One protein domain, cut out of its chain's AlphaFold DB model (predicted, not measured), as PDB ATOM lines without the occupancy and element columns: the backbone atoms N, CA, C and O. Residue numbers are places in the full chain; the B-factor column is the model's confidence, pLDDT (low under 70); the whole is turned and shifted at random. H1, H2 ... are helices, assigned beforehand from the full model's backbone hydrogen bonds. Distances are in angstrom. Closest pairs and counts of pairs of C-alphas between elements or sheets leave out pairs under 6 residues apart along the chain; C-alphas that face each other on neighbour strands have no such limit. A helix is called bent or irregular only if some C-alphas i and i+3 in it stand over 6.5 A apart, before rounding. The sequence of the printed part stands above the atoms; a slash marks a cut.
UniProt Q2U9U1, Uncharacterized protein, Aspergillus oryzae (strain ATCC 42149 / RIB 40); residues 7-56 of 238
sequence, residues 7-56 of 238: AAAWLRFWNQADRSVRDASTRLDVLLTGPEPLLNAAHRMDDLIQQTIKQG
ATOM      1  N   ALA A   7      -0.824  -8.591 -17.739       88.88
ATOM      2  CA  ALA A   7      -1.877  -9.501 -17.263       88.88
ATOM      3  C   ALA A   7      -1.759 -10.874 -17.924       88.88
ATOM      4  O   ALA A   7      -1.671 -11.891 -17.230       88.88
ATOM      5  N   ALA A   8      -1.628 -10.899 -19.248       91.06
ATOM      6  CA  ALA A   8      -1.421 -12.135 -19.986       91.06
ATOM      7  C   ALA A   8      -0.090 -12.817 -19.622       91.06
ATOM      8  O   ALA A   8      -0.050 -14.037 -19.455       91.06
ATOM      9  N   ALA A   9       1.000 -12.057 -19.463       91.38
ATOM     10  CA  ALA A   9       2.303 -12.602 -19.070       91.38
ATOM     11  C   ALA A   9       2.268 -13.255 -17.681       91.38
ATOM     12  O   ALA A   9       2.755 -14.373 -17.506       91.38
ATOM     13  N   TRP A  10       1.632 -12.598 -16.710       91.94
ATOM     14  CA  TRP A  10       1.415 -13.164 -15.382       91.94
ATOM     15  C   TRP A  10       0.562 -14.423 -15.419       91.94
ATOM     16  O   TRP A  10       0.904 -15.393 -14.755       91.94
ATOM     17  N   LEU A  11      -0.521 -14.435 -16.199       92.81
ATOM     18  CA  LEU A  11      -1.385 -15.607 -16.302       92.81
ATOM     19  C   LEU A  11      -0.623 -16.807 -16.886       92.81
ATOM     20  O   LEU A  11      -0.757 -17.921 -16.384       92.81
ATOM     21  N   ARG A  12       0.231 -16.577 -17.895       93.31
ATOM     22  CA  ARG A  12       1.126 -17.610 -18.441       93.31
ATOM     23  C   ARG A  12       2.088 -18.140 -17.381       93.31
ATOM     24  O   ARG A  12       2.152 -19.351 -17.188       93.31
ATOM     25  N   PHE A  13       2.777 -17.244 -16.670       92.88
ATOM     26  CA  PHE A  13       3.656 -17.612 -15.558       92.88
ATOM     27  C   PHE A  13       2.905 -18.427 -14.499       92.88
ATOM     28  O   PHE A  13       3.329 -19.521 -14.140       92.88
ATOM     29  N   TRP A  14       1.761 -17.927 -14.037       92.94
ATOM     30  CA  TRP A  14       0.975 -18.538 -12.975       92.94
ATOM     31  C   TRP A  14       0.501 -19.942 -13.349       92.94
ATOM     32  O   TRP A  14       0.589 -20.856 -12.535       92.94
ATOM     33  N   ASN A  15       0.043 -20.138 -14.586       92.38
ATOM     34  CA  ASN A  15      -0.439 -21.435 -15.061       92.38
ATOM     35  C   ASN A  15       0.674 -22.482 -15.190       92.38
ATOM     36  O   ASN A  15       0.400 -23.673 -15.056       92.38
ATOM     37  N   GLN A  16       1.911 -22.051 -15.435       93.88
ATOM     38  CA  GLN A  16       3.078 -22.931 -15.549       93.88
ATOM     39  C   GLN A  16       3.805 -23.129 -14.215       93.88
ATOM     40  O   GLN A  16       4.568 -24.079 -14.063       93.88
ATOM     41  N   ALA A  17       3.581 -22.243 -13.246       92.31
ATOM     42  CA  ALA A  17       4.251 -22.287 -11.962       92.31
ATOM     43  C   ALA A  17       3.789 -23.476 -11.105       92.31
ATOM     44  O   ALA A  17       2.596 -23.800 -10.985       92.31
ATOM     45  N   ASP A  18       4.752 -24.078 -10.411       92.81
ATOM     46  CA  ASP A  18       4.478 -25.070  -9.381       92.81
ATOM     47  C   ASP A  18       3.527 -24.516  -8.323       92.81
ATOM     48  O   ASP A  18       3.474 -23.313  -8.046       92.81
ATOM     49  N   ARG A  19       2.774 -25.416  -7.684       86.25
ATOM     50  CA  ARG A  19       1.794 -25.030  -6.662       86.25
ATOM     51  C   ARG A  19       2.419 -24.189  -5.545       86.25
ATOM     52  O   ARG A  19       1.821 -23.210  -5.125       86.25
ATOM     53  N   SER A  20       3.628 -24.531  -5.101       81.56
ATOM     54  CA  SER A  20       4.350 -23.776  -4.066       81.56
ATOM     55  C   SER A  20       4.675 -22.344  -4.495       81.56
ATOM     56  O   SER A  20       4.568 -21.424  -3.686       81.56
ATOM     57  N   VAL A  21       5.047 -22.146  -5.761       86.44
ATOM     58  CA  VAL A  21       5.366 -20.831  -6.326       86.44
ATOM     59  C   VAL A  21       4.096 -20.008  -6.484       86.44
ATOM     60  O   VAL A  21       4.083 -18.849  -6.076       86.44
ATOM     61  N   ARG A  22       3.008 -20.607  -6.982       87.69
ATOM     62  CA  ARG A  22       1.686 -19.964  -7.020       87.69
ATOM     63  C   ARG A  22       1.235 -19.538  -5.630       87.69
ATOM     64  O   ARG A  22       0.935 -18.373  -5.407       87.69
ATOM     65  N   ASP A  23       1.280 -20.449  -4.662       81.56
ATOM     66  CA  ASP A  23       0.861 -20.174  -3.287       81.56
ATOM     67  C   ASP A  23       1.703 -19.069  -2.625       81.56
ATOM     68  O   ASP A  23       1.208 -18.395  -1.724       81.56
ATOM     69  N   ALA A  24       2.949 -18.855  -3.061       80.88
ATOM     70  CA  ALA A  24       3.829 -17.791  -2.574       80.88
ATOM     71  C   ALA A  24       3.712 -16.474  -3.360       80.88
ATOM     72  O   ALA A  24       4.134 -15.428  -2.866       80.88
ATOM     73  N   SER A  25       3.146 -16.511  -4.563       86.81
ATOM     74  CA  SER A  25       3.105 -15.375  -5.476       86.81
ATOM     75  C   SER A  25       1.790 -14.617  -5.328       86.81
ATOM     76  O   SER A  25       0.730 -15.185  -5.055       86.81
ATOM     77  N   THR A  26       1.837 -13.297  -5.465       86.88
ATOM     78  CA  THR A  26       0.633 -12.469  -5.429       86.88
ATOM     79  C   THR A  26       0.808 -11.268  -6.341       86.88
ATOM     80  O   THR A  26       1.867 -10.644  -6.344       86.88
ATOM     81  N   ARG A  27      -0.233 -10.969  -7.114       88.62
ATOM     82  CA  ARG A  27      -0.290  -9.824  -8.009       88.62
ATOM     83  C   ARG A  27      -1.306  -8.828  -7.478       88.62
ATOM     84  O   ARG A  27      -2.430  -9.197  -7.158       88.62
ATOM     85  N   LEU A  28      -0.884  -7.576  -7.371       87.94
ATOM     86  CA  LEU A  28      -1.721  -6.473  -6.930       87.94
ATOM     87  C   LEU A  28      -1.920  -5.548  -8.125       87.94
ATOM     88  O   LEU A  28      -0.991  -4.845  -8.513       87.94
ATOM     89  N   ASP A  29      -3.113  -5.594  -8.704       87.19
ATOM     90  CA  ASP A  29      -3.523  -4.678  -9.764       87.19
ATOM     91  C   ASP A  29      -4.441  -3.599  -9.197       87.19
ATOM     92  O   ASP A  29      -5.236  -3.849  -8.288       87.19
ATOM     93  N   VAL A  30      -4.343  -2.404  -9.772       85.69
ATOM     94  CA  VAL A  30      -5.309  -1.323  -9.566       85.69
ATOM     95  C   VAL A  30      -6.339  -1.419 -10.685       85.69
ATOM     96  O   VAL A  30      -5.980  -1.470 -11.861       85.69
ATOM     97  N   LEU A  31      -7.622  -1.441 -10.334       86.31
ATOM     98  CA  LEU A  31      -8.706  -1.426 -11.308       86.31
ATOM     99  C   LEU A  31      -8.849  -0.015 -11.874       86.31
ATOM    100  O   LEU A  31      -9.260   0.906 -11.171       86.31
ATOM    101  N   LEU A  32      -8.507   0.169 -13.142       89.56
ATOM    102  CA  LEU A  32      -8.658   1.468 -13.786       89.56
ATOM    103  C   LEU A  32     -10.132   1.732 -14.102       89.56
ATOM    104  O   LEU A  32     -10.827   0.889 -14.669       89.56
ATOM    105  N   THR A  33     -10.617   2.910 -13.724       88.19
ATOM    106  CA  THR A  33     -11.957   3.373 -14.088       88.19
ATOM    107  C   THR A  33     -11.892   4.070 -15.445       88.19
ATOM    108  O   THR A  33     -11.249   5.110 -15.576       88.19
ATOM    109  N   GLY A  34     -12.589   3.520 -16.441       87.56
ATOM    110  CA  GLY A  34     -12.581   4.033 -17.813       87.56
ATOM    111  C   GLY A  34     -11.522   3.362 -18.700       87.56
ATOM    112  O   GLY A  34     -11.003   2.307 -18.338       87.56
ATOM    113  N   PRO A  35     -11.241   3.921 -19.892       87.56
ATOM    114  CA  PRO A  35     -10.256   3.348 -20.803       87.56
ATOM    115  C   PRO A  35      -8.844   3.424 -20.211       87.56
ATOM    116  O   PRO A  35      -8.494   4.396 -19.537       87.56
ATOM    117  N   GLU A  36      -8.028   2.410 -20.502       88.12
ATOM    118  CA  GLU A  36      -6.613   2.405 -20.137       88.12
ATOM    119  C   GLU A  36      -5.914   3.627 -20.761       88.12
ATOM    120  O   GLU A  36      -6.012   3.840 -21.977       88.12
ATOM    121  N   PRO A  37      -5.251   4.477 -19.956       90.94
ATOM    122  CA  PRO A  37      -4.561   5.640 -20.481       90.94
ATOM    123  C   PRO A  37      -3.330   5.213 -21.284       90.94
ATOM    124  O   PRO A  37      -2.683   4.210 -20.990       90.94
ATOM    125  N   LEU A  38      -2.956   6.026 -22.273       91.31
ATOM    126  CA  LEU A  38      -1.686   5.846 -22.976       91.31
ATOM    127  C   LEU A  38      -0.512   5.948 -21.996       91.31
ATOM    128  O   LEU A  38      -0.543   6.737 -21.051       91.31
ATOM    129  N   LEU A  39       0.573   5.224 -22.283       88.88
ATOM    130  CA  LEU A  39       1.766   5.184 -21.428       88.88
ATOM    131  C   LEU A  39       2.387   6.574 -21.180       88.88
ATOM    132  O   LEU A  39       3.011   6.806 -20.149       88.88
ATOM    133  N   ASN A  40       2.207   7.514 -22.109       93.75
ATOM    134  CA  ASN A  40       2.711   8.886 -22.030       93.75
ATOM    135  C   ASN A  40       1.681   9.906 -21.501       93.75
ATOM    136  O   ASN A  40       1.934  11.111 -21.552       93.75
ATOM    137  N   ALA A  41       0.522   9.469 -20.998       93.50
ATOM    138  CA  ALA A  41      -0.539  10.350 -20.513       93.50
ATOM    139  C   ALA A  41      -0.236  10.928 -19.114       93.50
ATOM    140  O   ALA A  41      -1.002  10.743 -18.170       93.50
ATOM    141  N   ALA A  42       0.863  11.677 -18.974       94.56
ATOM    142  CA  ALA A  42       1.312  12.252 -17.699       94.56
ATOM    143  C   ALA A  42       0.250  13.143 -17.019       94.56
ATOM    144  O   ALA A  42       0.161  13.188 -15.796       94.56
ATOM    145  N   HIS A  43      -0.618  13.785 -17.807       94.44
ATOM    146  CA  HIS A  43      -1.740  14.592 -17.314       94.44
ATOM    147  C   HIS A  43      -2.821  13.782 -16.566       94.44
ATOM    148  O   HIS A  43      -3.705  14.368 -15.951       94.44
ATOM    149  N   ARG A  44      -2.782  12.442 -16.624       93.44
ATOM    150  CA  ARG A  44      -3.706  11.534 -15.919       93.44
ATOM    151  C   ARG A  44      -3.143  11.011 -14.595       93.44
ATOM    152  O   ARG A  44      -3.849  10.288 -13.900       93.44
ATOM    153  N   MET A  45      -1.902  11.345 -14.228       93.25
ATOM    154  CA  MET A  45      -1.245  10.771 -13.044       93.25
ATOM    155  C   MET A  45      -1.996  11.059 -11.742       93.25
ATOM    156  O   MET A  45      -2.151  10.152 -10.927       93.25
ATOM    157  N   ASP A  46      -2.523  12.273 -11.572       95.50
ATOM    158  CA  ASP A  46      -3.304  12.623 -10.380       95.50
ATOM    159  C   ASP A  46      -4.570  11.765 -10.264       95.50
ATOM    160  O   ASP A  46      -4.868  11.243  -9.191       95.50
ATOM    161  N   ASP A  47      -5.274  11.540 -11.376       93.88
ATOM    162  CA  ASP A  47      -6.442  10.654 -11.432       93.88
ATOM    163  C   ASP A  47      -6.066   9.208 -11.062       93.88
ATOM    164  O   ASP A  47      -6.701   8.610 -10.194       93.88
ATOM    165  N   LEU A  48      -4.979   8.665 -11.620       93.31
ATOM    166  CA  LEU A  48      -4.492   7.313 -11.306       93.31
ATOM    167  C   LEU A  48      -4.087   7.148  -9.831       93.31
ATOM    168  O   LEU A  48      -4.382   6.123  -9.207       93.31
ATOM    169  N   ILE A  49      -3.450   8.166  -9.245       93.00
ATOM    170  CA  ILE A  49      -3.116   8.189  -7.817       93.00
ATOM    171  C   ILE A  49      -4.400   8.181  -6.987       93.00
ATOM    172  O   ILE A  49      -4.535   7.367  -6.072       93.00
ATOM    173  N   GLN A  50      -5.372   9.033  -7.324       93.56
ATOM    174  CA  GLN A  50      -6.654   9.082  -6.620       93.56
ATOM    175  C   GLN A  50      -7.424   7.762  -6.733       93.56
ATOM    176  O   GLN A  50      -7.997   7.311  -5.742       93.56
ATOM    177  N   GLN A  51      -7.413   7.111  -7.897       92.12
ATOM    178  CA  GLN A  51      -8.016   5.788  -8.078       92.12
ATOM    179  C   GLN A  51      -7.344   4.738  -7.185       92.12
ATOM    180  O   GLN A  51      -8.042   3.995  -6.493       92.12
ATOM    181  N   THR A  52      -6.009   4.728  -7.128       90.81
ATOM    182  CA  THR A  52      -5.237   3.824  -6.260       90.81
ATOM    183  C   THR A  52      -5.560   4.047  -4.780       90.81
ATOM    184  O   THR A  52      -5.827   3.097  -4.048       90.81
ATOM    185  N   ILE A  53      -5.591   5.308  -4.333       90.88
ATOM    186  CA  ILE A  53      -5.906   5.670  -2.942       90.88
ATOM    187  C   ILE A  53      -7.329   5.241  -2.576       90.88
ATOM    188  O   ILE A  53      -7.529   4.655  -1.513       90.88
ATOM    189  N   LYS A  54      -8.309   5.507  -3.450       90.25
ATOM    190  CA  LYS A  54      -9.719   5.146  -3.227       90.25
ATOM    191  C   LYS A  54      -9.925   3.639  -3.130       90.25
ATOM    192  O   LYS A  54     -10.704   3.192  -2.295       90.25
ATOM    193  N   GLN A  55      -9.241   2.865  -3.970       88.38
ATOM    194  CA  GLN A  55      -9.299   1.402  -3.919       88.38
ATOM    195  C   GLN A  55      -8.583   0.843  -2.689       88.38
ATOM    196  O   GLN A  55      -8.985  -0.184  -2.136       88.38
ATOM    197  N   GLY A  56      -7.534   1.532  -2.237       87.38
ATOM    198  CA  GLY A  56      -6.686   1.059  -1.160       87.38
ATOM    199  C   GLY A  56      -6.085  -0.304  -1.501       87.38
ATOM    200  O   GLY A  56      -5.825  -0.631  -2.655       87.38
TER     201      GLY A  56
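Overview. This is residues 7 to 56 of the 238 residues of an uncharacterized protein of Aspergillus oryzae (strain ATCC 42149 / RIB 40) (UniProt Q2U9U1). Two short helices, H1 and H2, make a V-like corner at one end of an open, elongated shape, and a third and longer helix, H3, lies by itself at the other end. A strand-free stretch, residues 25 to 41, is the only bridge between the two ends, and the three helices form no common core. The printed part has 50 residues, with three named helices in the order H1, H2, H3 and no named strand; its class is all helix. With a radius of gyration of the C-alphas of 14.7 A it is only just extended, close to loose, and its C-alphas span 41 by 22 by 15 A.

Arrangement. H1, residues 7 to 16, and H2, residues 19 to 24, are close but not clearly touching; their closest C-alphas, those of Trp 14 and Arg 22, are 6.2 A apart. Their lines stand at a steep tilt of 46 degrees, and they run opposite ways. H3, residues 42 to 55, is apart from H1 and from H2. In H1 and H2 every O i to N i+4 pair is within hydrogen-bond range, and in H3 8 of 10 are.

Along the chain. H1 begins at C-alpha 7 (-1.877, -9.501, -17.263) and measures 14.4 A from first to last C-alpha. H2 begins at C-alpha 19 (1.794, -25.030, -6.662). H3 measures 20.5 A and ends at C-alpha 55 (-9.299, 1.402, -3.919); it is irregular, with C-alphas 43 and 46 7.4 A apart.

Size, cuts and confidence. The two C-alphas farthest apart, those of Arg 19 and His 43, are 41.2 A apart. The link from H1 to H2 is tight, with 2 residues, and that from H2 to H3 is long, with 17. Residues 38 to 44, of which 42 to 44 belong to H3, stand free. The printed part has no cut; its mean pLDDT is 90.1, and no printed residue is under 70.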